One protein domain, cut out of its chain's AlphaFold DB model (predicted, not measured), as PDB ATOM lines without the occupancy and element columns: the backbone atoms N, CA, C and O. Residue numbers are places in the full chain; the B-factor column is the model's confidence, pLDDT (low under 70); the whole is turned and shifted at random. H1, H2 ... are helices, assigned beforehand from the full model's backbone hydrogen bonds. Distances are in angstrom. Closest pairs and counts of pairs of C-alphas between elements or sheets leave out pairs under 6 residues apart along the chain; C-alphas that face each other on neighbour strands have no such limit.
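This is residues 58 to 120 and 151 to 233 of the 376 residues of the protein "Component of oligomeric Golgi complex 8" of Fibrocapsa japonica (UniProt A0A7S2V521). Two long helices, H3 and H4, lie side by side as the core of a rod, with H2 alongside; H5 crosses H4 on the side away from H3, and H6 sits by one end of H4. The printed part has 146 residues, of which 117 are in the six named helices, H1 to H6 in order along the chain; there is no named strand, and the class is all helix. It is only just loose, close to compact (radius of gyration of the C-alphas 17.8 A), spanning 60 by 29 by 26 A.

H1, residues 58 to 61, 5.4 A, begins at C-alpha 58 (3.006, -6.681, 31.323). H2 is 63 to 79, 24.4 A; H3 85 to 120, 52.8 A; H4 152 to 180, 40.0 A, with a kink of 35 degrees near 168; H5 201 to 218, 24.8 A. H6, 221 to 233, 18.9 A, ends at C-alpha 233 (-4.268, -30.655, 26.823).

H3 and H4 touch, closest C-alphas Val 102 and Ser 162, 5.2 A, at a shallow tilt of 16 degrees, opposite ways. H4 touches H5 with residues 160 to 169 alone, closest C-alphas Ala 164 and Ala 205, 6.1 A. O i to N i+4 pairs within hydrogen-bond range number 30 of 32 in H3 and 22 of 25 in H4.

Residues 121 to 150 are cut out, a 15.2 A gap between C-alphas. The link from H4 to H5 is long. pLDDT is under 70 in 47 residues, among them 218 to 233.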
ATOM      1  N   THR A  58       2.436  -5.387  30.914       79.00
ATOM      2  CA  THR A  58       3.006  -6.681  31.323       79.00
ATOM      3  C   THR A  58       2.238  -7.341  32.456       79.00
ATOM      4  O   THR A  58       2.397  -8.525  32.721       79.00
ATOM      5  N   LEU A  59       1.372  -6.585  33.124       78.94
ATOM      6  CA  LEU A  59       0.475  -7.103  34.140       78.94
ATOM      7  C   LEU A  59      -0.563  -8.070  33.538       78.94
ATOM      8  O   LEU A  59      -1.036  -8.971  34.226       78.94
ATOM      9  N   LEU A  60      -0.855  -7.937  32.237       83.31
ATOM     10  CA  LEU A  60      -1.735  -8.837  31.487       83.31
ATOM     11  C   LEU A  60      -1.115 -10.218  31.233       83.31
ATOM     12  O   LEU A  60      -1.856 -11.171  31.002       83.31
ATOM     13  N   ASP A  61       0.212 -10.344  31.319       82.81
ATOM     14  CA  ASP A  61       0.908 -11.628  31.173       82.81
ATOM     15  C   ASP A  61       0.708 -12.537  32.399       82.81
ATOM     16  O   ASP A  61       1.020 -13.727  32.352       82.81
ATOM     17  N   PHE A  62       0.171 -11.986  33.496       80.38
ATOM     18  CA  PHE A  62      -0.022 -12.667  34.772       80.38
ATOM     19  C   PHE A  62      -1.479 -12.504  35.249       80.38
ATOM     20  O   PHE A  62      -1.773 -11.604  36.041       80.38
ATOM     21  N   PRO A  63      -2.416 -13.375  34.819       80.38
ATOM     22  CA  PRO A  63      -3.849 -13.225  35.100       80.38
ATOM     23  C   PRO A  63      -4.198 -13.060  36.586       80.38
ATOM     24  O   PRO A  63      -5.048 -12.241  36.934       80.38
ATOM     25  N   ALA A  64      -3.511 -13.785  37.476       78.25
ATOM     26  CA  ALA A  64      -3.718 -13.673  38.921       78.25
ATOM     27  C   ALA A  64      -3.315 -12.290  39.469       78.25
ATOM     28  O   ALA A  64      -4.029 -11.716  40.292       78.25
ATOM     29  N   LEU A  65      -2.212 -11.718  38.972       78.94
ATOM     30  CA  LEU A  65      -1.780 -10.367  39.334       78.94
ATOM     31  C   LEU A  65      -2.751  -9.316  38.779       78.94
ATOM     32  O   LEU A  65      -3.114  -8.390  39.500       78.94
ATOM     33  N   ALA A  66      -3.235  -9.490  37.547       83.50
ATOM     34  CA  ALA A  66      -4.276  -8.637  36.976       83.50
ATOM     35  C   ALA A  66      -5.555  -8.632  37.811       83.50
ATOM     36  O   ALA A  66      -6.097  -7.566  38.105       83.50
ATOM     37  N   GLN A  67      -6.010  -9.803  38.255       82.75
ATOM     38  CA  GLN A  67      -7.180  -9.901  39.118       82.75
ATOM     39  C   GLN A  67      -6.954  -9.218  40.474       82.75
ATOM     40  O   GLN A  67      -7.813  -8.455  40.914       82.75
ATOM     41  N   PHE A  68      -5.799  -9.444  41.107       81.50
ATOM     42  CA  PHE A  68      -5.437  -8.795  42.368       81.50
ATOM     43  C   PHE A  68      -5.436  -7.265  42.245       81.50
ATOM     44  O   PHE A  68      -6.089  -6.580  43.033       81.50
ATOM     45  N   VAL A  69      -4.765  -6.724  41.225       82.81
ATOM     46  CA  VAL A  69      -4.691  -5.272  41.001       82.81
ATOM     47  C   VAL A  69      -6.065  -4.694  40.691       82.81
ATOM     48  O   VAL A  69      -6.403  -3.644  41.225       82.81
ATOM     49  N   ASN A  70      -6.898  -5.389  39.914       84.19
ATOM     50  CA  ASN A  70      -8.264  -4.945  39.645       84.19
ATOM     51  C   ASN A  70      -9.117  -4.875  40.918       84.19
ATOM     52  O   ASN A  70      -9.804  -3.879  41.130       84.19
ATOM     53  N   LEU A  71      -9.060  -5.892  41.784       83.06
ATOM     54  CA  LEU A  71      -9.779  -5.890  43.065       83.06
ATOM     55  C   LEU A  71      -9.286  -4.774  43.992       83.06
ATOM     56  O   LEU A  71     -10.080  -4.106  44.659       83.06
ATOM     57  N   TYR A  72      -7.975  -4.544  44.006       79.81
ATOM     58  CA  TYR A  72      -7.373  -3.479  44.790       79.81
ATOM     59  C   TYR A  72      -7.781  -2.088  44.281       79.81
ATOM     60  O   TYR A  72      -8.237  -1.253  45.059       79.81
ATOM     61  N   LEU A  73      -7.704  -1.848  42.970       78.12
ATOM     62  CA  LEU A  73      -8.162  -0.602  42.351       78.12
ATOM     63  C   LEU A  73      -9.668  -0.388  42.535       78.12
ATOM     64  O   LEU A  73     -10.094   0.745  42.744       78.12
ATOM     65  N   ALA A  74     -10.473  -1.454  42.509       83.00
ATOM     66  CA  ALA A  74     -11.895  -1.373  42.831       83.00
ATOM     67  C   ALA A  74     -12.115  -0.928  44.286       83.00
ATOM     68  O   ALA A  74     -12.931  -0.050  44.541       83.00
ATOM     69  N   SER A  75     -11.318  -1.438  45.225       78.75
ATOM     70  CA  SER A  75     -11.369  -1.015  46.631       78.75
ATOM     71  C   SER A  75     -10.918   0.442  46.811       78.75
ATOM     72  O   SER A  75     -11.515   1.191  47.581       78.75
ATOM     73  N   LEU A  76      -9.913   0.890  46.049       72.38
ATOM     74  CA  LEU A  76      -9.529   2.304  46.005       72.38
ATOM     75  C   LEU A  76     -10.599   3.190  45.359       72.38
ATOM     76  O   LEU A  76     -10.717   4.355  45.733       72.38
ATOM     77  N   ASN A  77     -11.380   2.669  44.408       76.44
ATOM     78  CA  ASN A  77     -12.499   3.401  43.823       76.44
ATOM     79  C   ASN A  77     -13.583   3.698  44.861       76.44
ATOM     80  O   ASN A  77     -14.085   4.817  44.873       76.44
ATOM     81  N   GLU A  78     -13.869   2.773  45.777       78.06
ATOM     82  CA  GLU A  78     -14.755   3.047  46.917       78.06
ATOM     83  C   GLU A  78     -14.168   4.135  47.831       78.06
ATOM     84  O   GLU A  78     -14.878   5.025  48.298       78.06
ATOM     85  N   LEU A  79     -12.838   4.151  47.997       69.12
ATOM     86  CA  LEU A  79     -12.137   5.215  48.721       69.12
ATOM     87  C   LEU A  79     -12.305   6.594  48.058       69.12
ATOM     88  O   LEU A  79     -12.237   7.608  48.749       69.12
ATOM     89  N   ARG A  80     -12.549   6.670  46.738       68.56
ATOM     90  CA  ARG A  80     -12.724   7.950  46.013       68.56
ATOM     91  C   ARG A  80     -13.914   8.752  46.504       68.56
ATOM     92  O   ARG A  80     -13.898   9.968  46.349       68.56
ATOM     93  N   LEU A  81     -14.932   8.089  47.048       74.06
ATOM     94  CA  LEU A  81     -16.102   8.765  47.601       74.06
ATOM     95  C   LEU A  81     -15.771   9.500  48.909       74.06
ATOM     96  O   LEU A  81     -16.495  10.416  49.289       74.06
ATOM     97  N   CYS A  82     -14.668   9.127  49.566       75.19
ATOM     98  CA  CYS A  82     -14.327   9.579  50.913       75.19
ATOM     99  C   CYS A  82     -12.958  10.282  51.013       75.19
ATOM    100  O   CYS A  82     -12.695  10.943  52.014       75.19
ATOM    101  N   ALA A  83     -12.075  10.145  50.017       75.81
ATOM    102  CA  ALA A  83     -10.692  10.625  50.070       75.81
ATOM    103  C   ALA A  83     -10.440  11.878  49.200       75.81
ATOM    104  O   ALA A  83     -10.970  11.969  48.089       75.81
ATOM    105  N   PRO A  84      -9.566  12.809  49.637       80.12
ATOM    106  CA  PRO A  84      -9.090  13.915  48.806       80.12
ATOM    107  C   PRO A  84      -8.455  13.437  47.490       80.12
ATOM    108  O   PRO A  84      -7.806  12.388  47.432       80.12
ATOM    109  N   VAL A  85      -8.605  14.232  46.427       78.50
ATOM    110  CA  VAL A  85      -8.126  13.898  45.074       78.50
ATOM    111  C   VAL A  85      -6.608  13.683  45.046       78.50
ATOM    112  O   VAL A  85      -6.122  12.781  44.361       78.50
ATOM    113  N   GLU A  86      -5.867  14.467  45.823       79.25
ATOM    114  CA  GLU A  86      -4.414  14.388  45.951       79.25
ATOM    115  C   GLU A  86      -3.975  13.067  46.589       79.25
ATOM    116  O   GLU A  86      -3.045  12.427  46.095       79.25
ATOM    117  N   LEU A  87      -4.681  12.616  47.634       79.44
ATOM    118  CA  LEU A  87      -4.392  11.346  48.301       79.44
ATOM    119  C   LEU A  87      -4.587  10.180  47.332       79.44
ATOM    120  O   LEU A  87      -3.747   9.291  47.249       79.44
ATOM    121  N   ARG A  88      -5.651  10.219  46.524       79.06
ATOM    122  CA  ARG A  88      -5.882   9.215  45.479       79.06
ATOM    123  C   ARG A  88      -4.722   9.147  44.487       79.06
ATOM    124  O   ARG A  88      -4.259   8.053  44.176       79.06
ATOM    125  N   ALA A  89      -4.264  10.292  43.982       80.81
ATOM    126  CA  ALA A  89      -3.162  10.334  43.023       80.81
ATOM    127  C   ALA A  89      -1.867   9.756  43.622       80.81
ATOM    128  O   ALA A  89      -1.183   8.974  42.961       80.81
ATOM    129  N   GLN A  90      -1.575  10.076  44.887       84.44
ATOM    130  CA  GLN A  90      -0.419   9.538  45.609       84.44
ATOM    131  C   GLN A  90      -0.530   8.026  45.842       84.44
ATOM    132  O   GLN A  90       0.430   7.306  45.580       84.44
ATOM    133  N   LEU A  91      -1.701   7.528  46.257       84.31
ATOM    134  CA  LEU A  91      -1.935   6.095  46.465       84.31
ATOM    135  C   LEU A  91      -1.786   5.300  45.164       84.31
ATOM    136  O   LEU A  91      -1.108   4.274  45.138       84.31
ATOM    137  N   CYS A  92      -2.378   5.785  44.070       83.62
ATOM    138  CA  CYS A  92      -2.240   5.147  42.763       83.62
ATOM    139  C   CYS A  92      -0.786   5.170  42.271       83.62
ATOM    140  O   CYS A  92      -0.288   4.146  41.808       83.62
ATOM    141  N   GLY A  93      -0.095   6.309  42.393       85.56
ATOM    142  CA  GLY A  93       1.311   6.432  42.004       85.56
ATOM    143  C   GLY A  93       2.230   5.518  42.817       85.56
ATOM    144  O   GLY A  93       3.060   4.815  42.243       85.56
ATOM    145  N   GLY A  94       2.033   5.467  44.137       85.88
ATOM    146  CA  GLY A  94       2.778   4.588  45.038       85.88
ATOM    147  C   GLY A  94       2.541   3.107  44.740       85.88
ATOM    148  O   GLY A  94       3.498   2.345  44.637       85.88
ATOM    149  N   LEU A  95       1.291   2.707  44.481       85.56
ATOM    150  CA  LEU A  95       0.980   1.333  44.085       85.56
ATOM    151  C   LEU A  95       1.705   0.942  42.792       85.56
ATOM    152  O   LEU A  95       2.314  -0.123  42.731       85.56
ATOM    153  N   VAL A  96       1.643   1.787  41.757       87.31
ATOM    154  CA  VAL A  96       2.317   1.515  40.479       87.31
ATOM    155  C   VAL A  96       3.829   1.396  40.681       87.31
ATOM    156  O   VAL A  96       4.440   0.466  40.153       87.31
ATOM    157  N   ALA A  97       4.424   2.267  41.503       88.31
ATOM    158  CA  ALA A  97       5.837   2.187  41.860       88.31
ATOM    159  C   ALA A  97       6.190   0.875  42.585       88.31
ATOM    160  O   ALA A  97       7.229   0.287  42.295       88.31
ATOM    161  N   CYS A  98       5.318   0.369  43.462       87.81
ATOM    162  CA  CYS A  98       5.496  -0.917  44.145       87.81
ATOM    163  C   CYS A  98       5.268  -2.135  43.237       87.81
ATOM    164  O   CYS A  98       5.865  -3.186  43.464       87.81
ATOM    165  N   LEU A  99       4.422  -2.024  42.212       86.69
ATOM    166  CA  LEU A  99       4.166  -3.111  41.261       86.69
ATOM    167  C   LEU A  99       5.308  -3.298  40.257       86.69
ATOM    168  O   LEU A  99       5.540  -4.420  39.815       86.69
ATOM    169  N   HIS A 100       6.043  -2.236  39.920       88.81
ATOM    170  CA  HIS A 100       7.218  -2.315  39.047       88.81
ATOM    171  C   HIS A 100       8.239  -3.397  39.452       88.81
ATOM    172  O   HIS A 100       8.464  -4.303  38.647       88.81
ATOM    173  N   PRO A 101       8.794  -3.395  40.679       88.38
ATOM    174  CA  PRO A 101       9.759  -4.410  41.094       88.38
ATOM    175  C   PRO A 101       9.159  -5.822  41.136       88.38
ATOM    176  O   PRO A 101       9.841  -6.781  40.787       88.38
ATOM    177  N   VAL A 102       7.868  -5.967  41.474       88.38
ATOM    178  CA  VAL A 102       7.173  -7.269  41.429       88.38
ATOM    179  C   VAL A 102       7.177  -7.833  40.010       88.38
ATOM    180  O   VAL A 102       7.501  -8.999  39.803       88.38
ATOM    181  N   MET A 103       6.845  -7.008  39.018       88.00
ATOM    182  CA  MET A 103       6.858  -7.439  37.622       88.00
ATOM    183  C   MET A 103       8.269  -7.737  37.118       88.00
ATOM    184  O   MET A 103       8.443  -8.684  36.354       88.00
ATOM    185  N   ASP A 104       9.266  -6.952  37.529       88.94
ATOM    186  CA  ASP A 104      10.656  -7.186  37.138       88.94
ATOM    187  C   ASP A 104      11.178  -8.508  37.722       88.94
ATOM    188  O   ASP A 104      11.797  -9.288  36.995       88.94
ATOM    189  N   HIS A 105      10.836  -8.833  38.976       89.38
ATOM    190  CA  HIS A 105      11.127 -10.138  39.579       89.38
ATOM    191  C   HIS A 105      10.430 -11.288  38.851       89.38
ATOM    192  O   HIS A 105      11.073 -12.288  38.528       89.38
ATOM    193  N   LEU A 106       9.139 -11.150  38.534       86.38
ATOM    194  CA  LEU A 106       8.405 -12.171  37.783       86.38
ATOM    195  C   LEU A 106       8.981 -12.387  36.384       86.38
ATOM    196  O   LEU A 106       9.098 -13.525  35.926       86.38
ATOM    197  N   ARG A 107       9.372 -11.305  35.704       88.06
ATOM    198  CA  ARG A 107      10.016 -11.383  34.392       88.06
ATOM    199  C   ARG A 107      11.360 -12.099  34.494       88.06
ATOM    200  O   ARG A 107      11.594 -13.018  33.714       88.06
ATOM    201  N   ALA A 108      12.200 -11.716  35.455       89.19
ATOM    202  CA  ALA A 108      13.505 -12.336  35.677       89.19
ATOM    203  C   ALA A 108      13.376 -13.835  35.993       89.19
ATOM    204  O   ALA A 108      14.092 -14.666  35.432       89.19
ATOM    205  N   ALA A 109      12.413 -14.206  36.834       86.88
ATOM    206  CA  ALA A 109      12.159 -15.600  37.165       86.88
ATOM    207  C   ALA A 109      11.676 -16.410  35.967       86.88
ATOM    208  O   ALA A 109      12.200 -17.492  35.715       86.88
ATOM    209  N   ARG A 110      10.751 -15.859  35.173       86.06
ATOM    210  CA  ARG A 110      10.303 -16.491  33.929       86.06
ATOM    211  C   ARG A 110      11.468 -16.715  32.965       86.06
ATOM    212  O   ARG A 110      11.563 -17.786  32.378       86.06
ATOM    213  N   THR A 111      12.368 -15.741  32.808       89.50
ATOM    214  CA  THR A 111      13.543 -15.905  31.937       89.50
ATOM    215  C   THR A 111      14.522 -16.954  32.455       89.50
ATOM    216  O   THR A 111      15.040 -17.727  31.655       89.50
ATOM    217  N   ASN A 112      14.744 -17.030  33.770       89.31
ATOM    218  CA  ASN A 112      15.633 -18.031  34.373       89.31
ATOM    219  C   ASN A 112      15.092 -19.449  34.196       89.31
ATOM    220  O   ASN A 112      15.835 -20.375  33.892       89.31
ATOM    221  N   LEU A 113      13.785 -19.600  34.351       86.38
ATOM    222  CA  LEU A 113      13.081 -20.864  34.226       86.38
ATOM    223  C   LEU A 113      13.095 -21.356  32.762       86.38
ATOM    224  O   LEU A 113      13.464 -22.498  32.509       86.38
ATOM    225  N   LEU A 114      12.893 -20.464  31.782       87.25
ATOM    226  CA  LEU A 114      13.097 -20.793  30.361       87.25
ATOM    227  C   LEU A 114      14.555 -21.168  30.029       87.25
ATOM    228  O   LEU A 114      14.798 -22.026  29.181       87.25
ATOM    229  N   GLN A 115      15.539 -20.535  30.675       89.88
ATOM    230  CA  GLN A 115      16.953 -20.889  30.499       89.88
ATOM    231  C   GLN A 115      17.288 -22.263  31.093       89.88
ATOM    232  O   GLN A 115      18.092 -22.987  30.507       89.88
ATOM    233  N   GLN A 116      16.678 -22.638  32.221       88.38
ATOM    234  CA  GLN A 116      16.846 -23.966  32.821       88.38
ATOM    235  C   GLN A 116      16.270 -25.072  31.929       88.38
ATOM    236  O   GLN A 116      16.918 -26.106  31.746       88.38
ATOM    237  N   ASP A 117      15.114 -24.838  31.307       86.06
ATOM    238  CA  ASP A 117      14.515 -25.776  30.348       86.06
ATOM    239  C   ASP A 117      15.400 -25.965  29.104       86.06
ATOM    240  O   ASP A 117      15.652 -27.085  28.657       86.06
ATOM    241  N   LEU A 118      15.958 -24.875  28.568       88.62
ATOM    242  CA  LEU A 118      16.900 -24.944  27.448       88.62
ATOM    243  C   LEU A 118      18.183 -25.700  27.827       88.62
ATOM    244  O   LEU A 118      18.642 -26.551  27.064       88.62
ATOM    245  N   ALA A 119      18.743 -25.431  29.008       90.00
ATOM    246  CA  ALA A 119      19.961 -26.085  29.484       90.00
ATOM    247  C   ALA A 119      19.762 -27.589  29.737       90.00
ATOM    248  O   ALA A 119      20.635 -28.387  29.395       90.00
ATOM    249  N   SER A 120      18.612 -27.983  30.290       87.69
ATOM    250  CA  SER A 120      18.273 -29.392  30.526       87.69
ATOM    251  C   SER A 120      18.024 -30.157  29.223       87.69
ATOM    252  O   SER A 120      18.472 -31.294  29.098       87.69
ATOM    253  N   SER A 151       6.914 -25.778  37.461       70.12
ATOM    254  CA  SER A 151       5.616 -25.791  38.119       70.12
ATOM    255  C   SER A 151       5.106 -24.363  38.261       70.12
ATOM    256  O   SER A 151       5.747 -23.513  38.874       70.12
ATOM    257  N   GLN A 152       3.930 -24.079  37.697       71.94
ATOM    258  CA  GLN A 152       3.251 -22.784  37.843       71.94
ATOM    259  C   GLN A 152       3.175 -22.347  39.322       71.94
ATOM    260  O   GLN A 152       3.123 -21.160  39.631       71.94
ATOM    261  N   ILE A 153       3.254 -23.325  40.231       78.56
ATOM    262  CA  ILE A 153       3.448 -23.193  41.674       78.56
ATOM    263  C   ILE A 153       4.681 -22.344  42.031       78.56
ATOM    264  O   ILE A 153       4.532 -21.423  42.820       78.56
ATOM    265  N   GLN A 154       5.864 -22.578  41.454       82.38
ATOM    266  CA  GLN A 154       7.076 -21.800  41.764       82.38
ATOM    267  C   GLN A 154       6.948 -20.334  41.339       82.38
ATOM    268  O   GLN A 154       7.280 -19.428  42.105       82.38
ATOM    269  N   VAL A 155       6.417 -20.081  40.137       79.88
ATOM    270  CA  VAL A 155       6.158 -18.710  39.657       79.88
ATOM    271  C   VAL A 155       5.152 -18.012  40.572       79.88
ATOM    272  O   VAL A 155       5.291 -16.830  40.883       79.88
ATOM    273  N   PHE A 156       4.153 -18.757  41.040       80.00
ATOM    274  CA  PHE A 156       3.144 -18.262  41.959       80.00
ATOM    275  C   PHE A 156       3.689 -17.998  43.377       80.00
ATOM    276  O   PHE A 156       3.351 -16.988  43.989       80.00
ATOM    277  N   GLU A 157       4.551 -18.857  43.913       85.12
ATOM    278  CA  GLU A 157       5.191 -18.632  45.212       85.12
ATOM    279  C   GLU A 157       6.069 -17.382  45.184       85.12
ATOM    280  O   GLU A 157       5.954 -16.529  46.069       85.12
ATOM    281  N   LEU A 158       6.850 -17.213  44.116       85.62
ATOM    282  CA  LEU A 158       7.657 -16.016  43.912       85.62
ATOM    283  C   LEU A 158       6.793 -14.758  43.746       85.62
ATOM    284  O   LEU A 158       7.159 -13.676  44.210       85.62
ATOM    285  N   PHE A 159       5.632 -14.889  43.101       84.75
ATOM    286  CA  PHE A 159       4.655 -13.813  43.003       84.75
ATOM    287  C   PHE A 159       4.168 -13.365  44.384       84.75
ATOM    288  O   PHE A 159       4.215 -12.174  44.696       84.75
ATOM    289  N   VAL A 160       3.734 -14.309  45.222       84.44
ATOM    290  CA  VAL A 160       3.263 -14.029  46.584       84.44
ATOM    291  C   VAL A 160       4.376 -13.411  47.427       84.44
ATOM    292  O   VAL A 160       4.136 -12.447  48.151       84.44
ATOM    293  N   GLU A 161       5.600 -13.922  47.311       88.12
ATOM    294  CA  GLU A 161       6.770 -13.371  47.990       88.12
ATOM    295  C   GLU A 161       7.068 -11.933  47.546       88.12
ATOM    296  O   GLU A 161       7.247 -11.048  48.381       88.12
ATOM    297  N   SER A 162       7.018 -11.664  46.241       87.56
ATOM    298  CA  SER A 162       7.240 -10.323  45.696       87.56
ATOM    299  C   SER A 162       6.149  -9.338  46.131       87.56
ATOM    300  O   SER A 162       6.456  -8.207  46.513       87.56
ATOM    301  N   LEU A 163       4.877  -9.756  46.139       85.62
ATOM    302  CA  LEU A 163       3.784  -8.945  46.684       85.62
ATOM    303  C   LEU A 163       3.989  -8.641  48.171       85.62
ATOM    304  O   LEU A 163       3.790  -7.500  48.597       85.62
ATOM    305  N   ALA A 164       4.406  -9.642  48.948       85.81
ATOM    306  CA  ALA A 164       4.651  -9.491  50.374       85.81
ATOM    307  C   ALA A 164       5.803  -8.517  50.668       85.81
ATOM    308  O   ALA A 164       5.727  -7.759  51.631       85.81
ATOM    309  N   HIS A 165       6.839  -8.492  49.826       89.00
ATOM    310  CA  HIS A 165       7.986  -7.601  50.003       89.00
ATOM    311  C   HIS A 165       7.753  -6.167  49.519       89.00
ATOM    312  O   HIS A 165       8.265  -5.237  50.137       89.00
ATOM    313  N   HIS A 166       7.003  -5.965  48.432       87.81
ATOM    314  CA  HIS A 166       6.906  -4.645  47.797       87.81
ATOM    315  C   HIS A 166       5.558  -3.954  47.996       87.81
ATOM    316  O   HIS A 166       5.513  -2.745  48.215       87.81
ATOM    317  N   VAL A 167       4.456  -4.700  47.917       85.06
ATOM    318  CA  VAL A 167       3.107  -4.119  47.939       85.06
ATOM    319  C   VAL A 167       2.586  -4.036  49.368       85.06
ATOM    320  O   VAL A 167       2.095  -2.991  49.783       85.06
ATOM    321  N   LEU A 168       2.745  -5.097  50.154       85.50
ATOM    322  CA  LEU A 168       2.255  -5.156  51.534       85.50
ATOM    323  C   LEU A 168       2.758  -4.025  52.443       85.50
ATOM    324  O   LEU A 168       1.924  -3.415  53.112       85.50
ATOM    325  N   PRO A 169       4.066  -3.703  52.483       86.50
ATOM    326  CA  PRO A 169       4.565  -2.635  53.345       86.50
ATOM    327  C   PRO A 169       3.990  -1.275  52.958       86.50
ATOM    328  O   PRO A 169       3.662  -0.471  53.827       86.50
ATOM    329  N   PHE A 170       3.799  -1.045  51.656       86.75
ATOM    330  CA  PHE A 170       3.141   0.153  51.152       86.75
ATOM    331  C   PHE A 170       1.676   0.215  51.596       86.75
ATOM    332  O   PHE A 170       1.246   1.236  52.126       86.75
ATOM    333  N   LEU A 171       0.922  -0.882  51.465       83.94
ATOM    334  CA  LEU A 171      -0.465  -0.947  51.937       83.94
ATOM    335  C   LEU A 171      -0.574  -0.710  53.443       83.94
ATOM    336  O   LEU A 171      -1.428   0.058  53.883       83.94
ATOM    337  N   ALA A 172       0.310  -1.331  54.224       84.12
ATOM    338  CA  ALA A 172       0.366  -1.150  55.666       84.12
ATOM    339  C   ALA A 172       0.666   0.309  56.036       84.12
ATOM    340  O   ALA A 172      -0.014   0.868  56.895       84.12
ATOM    341  N   ALA A 173       1.618   0.952  55.352       82.12
ATOM    342  CA  ALA A 173       1.930   2.366  55.550       82.12
ATOM    343  C   ALA A 173       0.747   3.277  55.184       82.12
ATOM    344  O   ALA A 173       0.438   4.207  55.925       82.12
ATOM    345  N   CYS A 174       0.040   2.984  54.090       82.31
ATOM    346  CA  CYS A 174      -1.147   3.737  53.684       82.31
ATOM    347  C   CYS A 174      -2.274   3.624  54.715       82.31
ATOM    348  O   CYS A 174      -2.876   4.631  55.078       82.31
ATOM    349  N   LEU A 175      -2.549   2.416  55.214       82.38
ATOM    350  CA  LEU A 175      -3.562   2.205  56.249       82.38
ATOM    351  C   LEU A 175      -3.167   2.883  57.560       82.38
ATOM    352  O   LEU A 175      -3.995   3.566  58.152       82.38
ATOM    353  N   ALA A 176      -1.908   2.754  57.985       81.12
ATOM    354  CA  ALA A 176      -1.405   3.432  59.175       81.12
ATOM    355  C   ALA A 176      -1.563   4.955  59.065       81.12
ATOM    356  O   ALA A 176      -2.020   5.588  60.013       81.12
ATOM    357  N   PHE A 177      -1.259   5.529  57.897       81.25
ATOM    358  CA  PHE A 177      -1.475   6.947  57.625       81.25
ATOM    359  C   PHE A 177      -2.959   7.324  57.712       81.25
ATOM    360  O   PHE A 177      -3.300   8.281  58.397       81.25
ATOM    361  N   ILE A 178      -3.849   6.555  57.076       79.50
ATOM    362  CA  ILE A 178      -5.297   6.811  57.109       79.50
ATOM    363  C   ILE A 178      -5.841   6.741  58.543       79.50
ATOM    364  O   ILE A 178      -6.599   7.617  58.942       79.50
ATOM    365  N   PHE A 179      -5.435   5.748  59.341       80.38
ATOM    366  CA  PHE A 179      -5.873   5.629  60.735       80.38
ATOM    367  C   PHE A 179      -5.277   6.709  61.644       80.38
ATOM    368  O   PHE A 179      -5.953   7.165  62.561       80.38
ATOM    369  N   ALA A 180      -4.053   7.170  61.376       78.50
ATOM    370  CA  ALA A 180      -3.458   8.285  62.109       78.50
ATOM    371  C   ALA A 180      -4.192   9.617  61.870       78.50
ATOM    372  O   ALA A 180      -4.092  10.522  62.694       78.50
ATOM    373  N   LEU A 181      -4.945   9.751  60.770       71.94
ATOM    374  CA  LEU A 181      -5.792  10.923  60.530       71.94
ATOM    375  C   LEU A 181      -7.058  10.938  61.400       71.94
ATOM    376  O   LEU A 181      -7.631  12.010  61.590       71.94
ATOM    377  N   ASP A 182      -7.496   9.786  61.917       77.81
ATOM    378  CA  ASP A 182      -8.724   9.672  62.717       77.81
ATOM    379  C   ASP A 182      -8.515  10.132  64.172       77.81
ATOM    380  O   ASP A 182      -9.448  10.593  64.830       77.81
ATOM    381  N   ASP A 183      -7.272  10.090  64.666       77.50
ATOM    382  CA  ASP A 183      -6.908  10.598  65.986       77.50
ATOM    383  C   ASP A 183      -5.963  11.816  65.882       77.50
ATOM    384  O   ASP A 183      -4.745  11.681  65.717       77.50
ATOM    385  N   PRO A 184      -6.485  13.048  66.035       59.00
ATOM    386  CA  PRO A 184      -5.675  14.257  65.934       59.00
ATOM    387  C   PRO A 184      -4.618  14.370  67.045       59.00
ATOM    388  O   PRO A 184      -3.712  15.196  66.924       59.00
ATOM    389  N   ALA A 185      -4.701  13.567  68.117       70.06
ATOM    390  CA  ALA A 185      -3.678  13.518  69.161       70.06
ATOM    391  C   ALA A 185      -2.441  12.696  68.753       70.06
ATOM    392  O   ALA A 185      -1.362  12.912  69.311       70.06
ATOM    393  N   THR A 186      -2.570  11.790  67.777       57.47
ATOM    394  CA  THR A 186      -1.462  10.990  67.222       57.47
ATOM    395  C   THR A 186      -0.956  11.507  65.868       57.47
ATOM    396  O   THR A 186       0.149  11.155  65.456       57.47
ATOM    397  N   ALA A 187      -1.687  12.422  65.221       52.56
ATOM    398  CA  ALA A 187      -1.384  12.984  63.899       52.56
ATOM    399  C   ALA A 187      -0.139  13.906  63.808       52.56
ATOM    400  O   ALA A 187       0.161  14.443  62.740       52.56
ATOM    401  N   THR A 188       0.608  14.132  64.892       46.84
ATOM    402  CA  THR A 188       1.591  15.231  64.970       46.84
ATOM    403  C   THR A 188       2.866  15.042  64.137       46.84
ATOM    404  O   THR A 188       3.637  15.991  64.017       46.84
ATOM    405  N   VAL A 189       3.137  13.869  63.551       46.00
ATOM    406  CA  VAL A 189       4.395  13.623  62.814       46.00
ATOM    407  C   VAL A 189       4.203  12.612  61.679       46.00
ATOM    408  O   VAL A 189       4.739  11.512  61.726       46.00
ATOM    409  N   CYS A 190       3.441  12.949  60.641       43.16
ATOM    410  CA  CYS A 190       3.467  12.205  59.376       43.16
ATOM    411  C   CYS A 190       3.326  13.186  58.211       43.16
ATOM    412  O   CYS A 190       2.246  13.372  57.656       43.16
ATOM    413  N   THR A 191       4.414  13.863  57.840       44.06
ATOM    414  CA  THR A 191       4.476  14.495  56.517       44.06
ATOM    415  C   THR A 191       4.444  13.390  55.457       44.06
ATOM    416  O   THR A 191       5.180  12.418  55.615       44.06
ATOM    417  N   PRO A 192       3.648  13.520  54.380       48.34
ATOM    418  CA  PRO A 192       3.436  12.488  53.356       48.34
ATOM    419  C   PRO A 192       4.628  12.338  52.400       48.34
ATOM    420  O   PRO A 192       4.472  11.954  51.241       48.34
ATOM    421  N   ASP A 193       5.831  12.652  52.872       47.72
ATOM    422  CA  ASP A 193       7.027  12.152  52.225       47.72
ATOM    423  C   ASP A 193       7.067  10.673  52.616       47.72
ATOM    424  O   ASP A 193       7.397  10.339  53.754       47.72
ATOM    425  N   PHE A 194       6.622   9.790  51.715       50.44
ATOM    426  CA  PHE A 194       6.618   8.327  51.873       50.44
ATOM    427  C   PHE A 194       8.057   7.761  51.939       50.44
ATOM    428  O   PHE A 194       8.378   6.728  51.354       50.44
ATOM    429  N   GLY A 195       8.955   8.449  52.643       43.88
ATOM    430  CA  GLY A 195      10.234   7.936  53.079       43.88
ATOM    431  C   GLY A 195       9.981   6.717  53.951       43.88
ATOM    432  O   GLY A 195       9.267   6.794  54.947       43.88
ATOM    433  N   VAL A 196      10.544   5.597  53.500       40.41
ATOM    434  CA  VAL A 196      10.538   4.258  54.096       40.41
ATOM    435  C   VAL A 196      10.314   4.308  55.613       40.41
ATOM    436  O   VAL A 196      11.257   4.484  56.385       40.41
ATOM    437  N   MET A 197       9.063   4.156  56.055       36.78
ATOM    438  CA  MET A 197       8.790   3.939  57.472       36.78
ATOM    439  C   MET A 197       9.328   2.553  57.841       36.78
ATOM    440  O   MET A 197       8.941   1.569  57.204       36.78
ATOM    441  N   PRO A 198      10.185   2.431  58.869       41.06
ATOM    442  CA  PRO A 198      10.654   1.143  59.351       41.06
ATOM    443  C   PRO A 198       9.549   0.506  60.200       41.06
ATOM    444  O   PRO A 198       9.636   0.422  61.423       41.06
ATOM    445  N   ILE A 199       8.471   0.062  59.556       45.56
ATOM    446  CA  ILE A 199       7.585  -0.934  60.157       45.56
ATOM    447  C   ILE A 199       8.439  -2.194  60.265       45.56
ATOM    448  O   ILE A 199       9.003  -2.596  59.252       45.56
ATOM    449  N   LYS A 200       8.580  -2.795  61.460       48.16
ATOM    450  CA  LYS A 200       9.223  -4.113  61.615       48.16
ATOM    451  C   LYS A 200       8.432  -5.103  60.751       48.16
ATOM    452  O   LYS A 200       7.351  -5.517  61.175       48.16
ATOM    453  N   PRO A 201       8.902  -5.423  59.535       50.75
ATOM    454  CA  PRO A 201       8.038  -5.991  58.514       50.75
ATOM    455  C   PRO A 201       7.784  -7.467  58.797       50.75
ATOM    456  O   PRO A 201       6.761  -7.993  58.392       50.75
ATOM    457  N   ASP A 202       8.657  -8.117  59.561       58.44
ATOM    458  CA  ASP A 202       8.719  -9.572  59.607       58.44
ATOM    459  C   ASP A 202       7.480 -10.218  60.237       58.44
ATOM    460  O   ASP A 202       7.012 -11.234  59.743       58.44
ATOM    461  N   SER A 203       6.888  -9.645  61.291       55.16
ATOM    462  CA  SER A 203       5.685 -10.236  61.907       55.16
ATOM    463  C   SER A 203       4.441 -10.008  61.046       55.16
ATOM    464  O   SER A 203       3.776 -10.969  60.674       55.16
ATOM    465  N   LEU A 204       4.169  -8.756  60.665       52.50
ATOM    466  CA  LEU A 204       2.978  -8.418  59.883       52.50
ATOM    467  C   LEU A 204       3.048  -8.995  58.462       52.50
ATOM    468  O   LEU A 204       2.041  -9.464  57.948       52.50
ATOM    469  N   ALA A 205       4.224  -8.997  57.829       58.03
ATOM    470  CA  ALA A 205       4.394  -9.584  56.506       58.03
ATOM    471  C   ALA A 205       4.217 -11.102  56.537       58.03
ATOM    472  O   ALA A 205       3.631 -11.635  55.604       58.03
ATOM    473  N   ASN A 206       4.657 -11.799  57.591       69.81
ATOM    474  CA  ASN A 206       4.440 -13.243  57.712       69.81
ATOM    475  C   ASN A 206       2.964 -13.587  57.945       69.81
ATOM    476  O   ASN A 206       2.448 -14.483  57.277       69.81
ATOM    477  N   ASP A 207       2.274 -12.847  58.816       66.44
ATOM    478  CA  ASP A 207       0.845 -13.053  59.074       66.44
ATOM    479  C   ASP A 207       0.013 -12.764  57.821       66.44
ATOM    480  O   ASP A 207      -0.857 -13.541  57.436       66.44
ATOM    481  N   LEU A 208       0.335 -11.683  57.113       56.47
ATOM    482  CA  LEU A 208      -0.403 -11.266  55.927       56.47
ATOM    483  C   LEU A 208      -0.015 -12.105  54.694       56.47
ATOM    484  O   LEU A 208      -0.866 -12.366  53.848       56.47
ATOM    485  N   LYS A 209       1.212 -12.643  54.630       66.38
ATOM    486  CA  LYS A 209       1.610 -13.703  53.682       66.38
ATOM    487  C   LYS A 209       0.822 -14.989  53.936       66.38
ATOM    488  O   LYS A 209       0.363 -15.603  52.975       66.38
ATOM    489  N   ALA A 210       0.632 -15.388  55.195       70.25
ATOM    490  CA  ALA A 210      -0.170 -16.558  55.557       70.25
ATOM    491  C   ALA A 210      -1.661 -16.357  55.235       70.25
ATOM    492  O   ALA A 210      -2.285 -17.248  54.656       70.25
ATOM    493  N   GLU A 211      -2.215 -15.178  55.528       67.81
ATOM    494  CA  GLU A 211      -3.598 -14.805  55.205       67.81
ATOM    495  C   GLU A 211      -3.818 -14.758  53.685       67.81
ATOM    496  O   GLU A 211      -4.772 -15.350  53.179       67.81
ATOM    497  N   LEU A 212      -2.904 -14.131  52.932       64.06
ATOM    498  CA  LEU A 212      -2.959 -14.054  51.471       64.06
ATOM    499  C   LEU A 212      -2.860 -15.450  50.844       64.06
ATOM    500  O   LEU A 212      -3.653 -15.786  49.964       64.06
ATOM    501  N   LYS A 213      -1.948 -16.294  51.341       71.88
ATOM    502  CA  LYS A 213      -1.853 -17.701  50.936       71.88
ATOM    503  C   LYS A 213      -3.163 -18.446  51.222       71.88
ATOM    504  O   LYS A 213      -3.695 -19.094  50.324       71.88
ATOM    505  N   SER A 214      -3.739 -18.279  52.416       73.38
ATOM    506  CA  SER A 214      -5.026 -18.884  52.792       73.38
ATOM    507  C   SER A 214      -6.183 -18.403  51.913       73.38
ATOM    508  O   SER A 214      -7.014 -19.208  51.494       73.38
ATOM    509  N   MET A 215      -6.256 -17.104  51.608       55.91
ATOM    510  CA  MET A 215      -7.269 -16.534  50.715       55.91
ATOM    511  C   MET A 215      -7.181 -17.127  49.312       55.91
ATOM    512  O   MET A 215      -8.208 -17.413  48.707       55.91
ATOM    513  N   ILE A 216      -5.970 -17.333  48.803       60.62
ATOM    514  CA  ILE A 216      -5.737 -17.871  47.461       60.62
ATOM    515  C   ILE A 216      -6.072 -19.366  47.413       60.62
ATOM    516  O   ILE A 216      -6.735 -19.810  46.471       60.62
ATOM    517  N   GLU A 217      -5.692 -20.127  48.442       70.06
ATOM    518  CA  GLU A 217      -6.115 -21.522  48.610       70.06
ATOM    519  C   GLU A 217      -7.649 -21.629  48.650       70.06
ATOM    520  O   GLU A 217      -8.233 -22.423  47.912       70.06
ATOM    521  N   LYS A 218      -8.318 -20.768  49.431       64.06
ATOM    522  CA  LYS A 218      -9.789 -20.708  49.529       64.06
ATOM    523  C   LYS A 218     -10.465 -20.263  48.233       64.06
ATOM    524  O   LYS A 218     -11.540 -20.762  47.914       64.06
ATOM    525  N   ALA A 219      -9.855 -19.344  47.489       53.31
ATOM    526  CA  ALA A 219     -10.352 -18.888  46.194       53.31
ATOM    527  C   ALA A 219     -10.214 -19.958  45.098       53.31
ATOM    528  O   ALA A 219     -10.686 -19.751  43.981       53.31
ATOM    529  N   GLY A 220      -9.563 -21.092  45.386       59.47
ATOM    530  CA  GLY A 220      -9.354 -22.157  44.413       59.47
ATOM    531  C   GLY A 220      -8.496 -21.711  43.231       59.47
ATOM    532  O   GLY A 220      -8.573 -22.316  42.164       59.47
ATOM    533  N   LEU A 221      -7.674 -20.669  43.391       53.28
ATOM    534  CA  LEU A 221      -6.818 -20.142  42.321       53.28
ATOM    535  C   LEU A 221      -5.799 -21.191  41.845       53.28
ATOM    536  O   LEU A 221      -5.523 -21.281  40.651       53.28
ATOM    537  N   TYR A 222      -5.349 -22.071  42.744       56.69
ATOM    538  CA  TYR A 222      -4.554 -23.253  42.391       56.69
ATOM    539  C   TYR A 222      -5.315 -24.238  41.491       56.69
ATOM    540  O   TYR A 222      -4.723 -24.842  40.600       56.69
ATOM    541  N   SER A 223      -6.635 -24.368  41.675       53.09
ATOM    542  CA  SER A 223      -7.473 -25.219  40.821       53.09
ATOM    543  C   SER A 223      -7.683 -24.617  39.433       53.09
ATOM    544  O   SER A 223      -7.794 -25.365  38.473       53.09
ATOM    545  N   TYR A 224      -7.677 -23.285  39.298       47.38
ATOM    546  CA  TYR A 224      -7.785 -22.617  37.997       47.38
ATOM    547  C   TYR A 224      -6.527 -22.809  37.150       47.38
ATOM    548  O   TYR A 224      -6.640 -23.077  35.959       47.38
ATOM    549  N   ALA A 225      -5.346 -22.728  37.766       48.62
ATOM    550  CA  ALA A 225      -4.074 -23.027  37.112       48.62
ATOM    551  C   ALA A 225      -4.009 -24.494  36.643       48.62
ATOM    552  O   ALA A 225      -3.726 -24.770  35.478       48.62
ATOM    553  N   ALA A 226      -4.382 -25.432  37.522       51.62
ATOM    554  CA  ALA A 226      -4.431 -26.858  37.199       51.62
ATOM    555  C   ALA A 226      -5.477 -27.191  36.116       51.62
ATOM    556  O   ALA A 226      -5.194 -27.945  35.189       51.62
ATOM    557  N   LYS A 227      -6.668 -26.584  36.184       54.06
ATOM    558  CA  LYS A 227      -7.758 -26.826  35.233       54.06
ATOM    559  C   LYS A 227      -7.509 -26.184  33.866       54.06
ATOM    560  O   LYS A 227      -7.819 -26.795  32.851       54.06
ATOM    561  N   ALA A 228      -6.899 -24.997  33.814       51.84
ATOM    562  CA  ALA A 228      -6.476 -24.382  32.555       51.84
ATOM    563  C   ALA A 228      -5.377 -25.205  31.858       51.84
ATOM    564  O   ALA A 228      -5.380 -25.316  30.631       51.84
ATOM    565  N   ALA A 229      -4.475 -25.824  32.629       51.91
ATOM    566  CA  ALA A 229      -3.499 -26.770  32.096       51.91
ATOM    567  C   ALA A 229      -4.173 -28.049  31.553       51.91
ATOM    568  O   ALA A 229      -3.824 -28.494  30.462       51.91
ATOM    569  N   GLU A 230      -5.184 -28.605  32.234       58.53
ATOM    570  CA  GLU A 230      -5.962 -29.753  31.727       58.53
ATOM    571  C   GLU A 230      -6.755 -29.421  30.445       58.53
ATOM    572  O   GLU A 230      -6.711 -30.179  29.470       58.53
ATOM    573  N   GLU A 231      -7.439 -28.275  30.388       64.88
ATOM    574  CA  GLU A 231      -8.225 -27.849  29.217       64.88
ATOM    575  C   GLU A 231      -7.339 -27.575  27.984       64.88
ATOM    576  O   GLU A 231      -7.703 -27.942  26.866       64.88
ATOM    577  N   ALA A 232      -6.124 -27.046  28.170       54.00
ATOM    578  CA  ALA A 232      -5.155 -26.887  27.081       54.00
ATOM    579  C   ALA A 232      -4.659 -28.232  26.505       54.00
ATOM    580  O   ALA A 232      -4.245 -28.294  25.347       54.00
ATOM    581  N   THR A 233      -4.717 -29.325  27.278       54.22
ATOM    582  CA  THR A 233      -4.268 -30.655  26.823       54.22
ATOM    583  C   THR A 233      -5.331 -31.477  26.106       54.22
ATOM    584  O   THR A 233      -4.983 -32.301  25.261       54.22
TER     585      THR A 233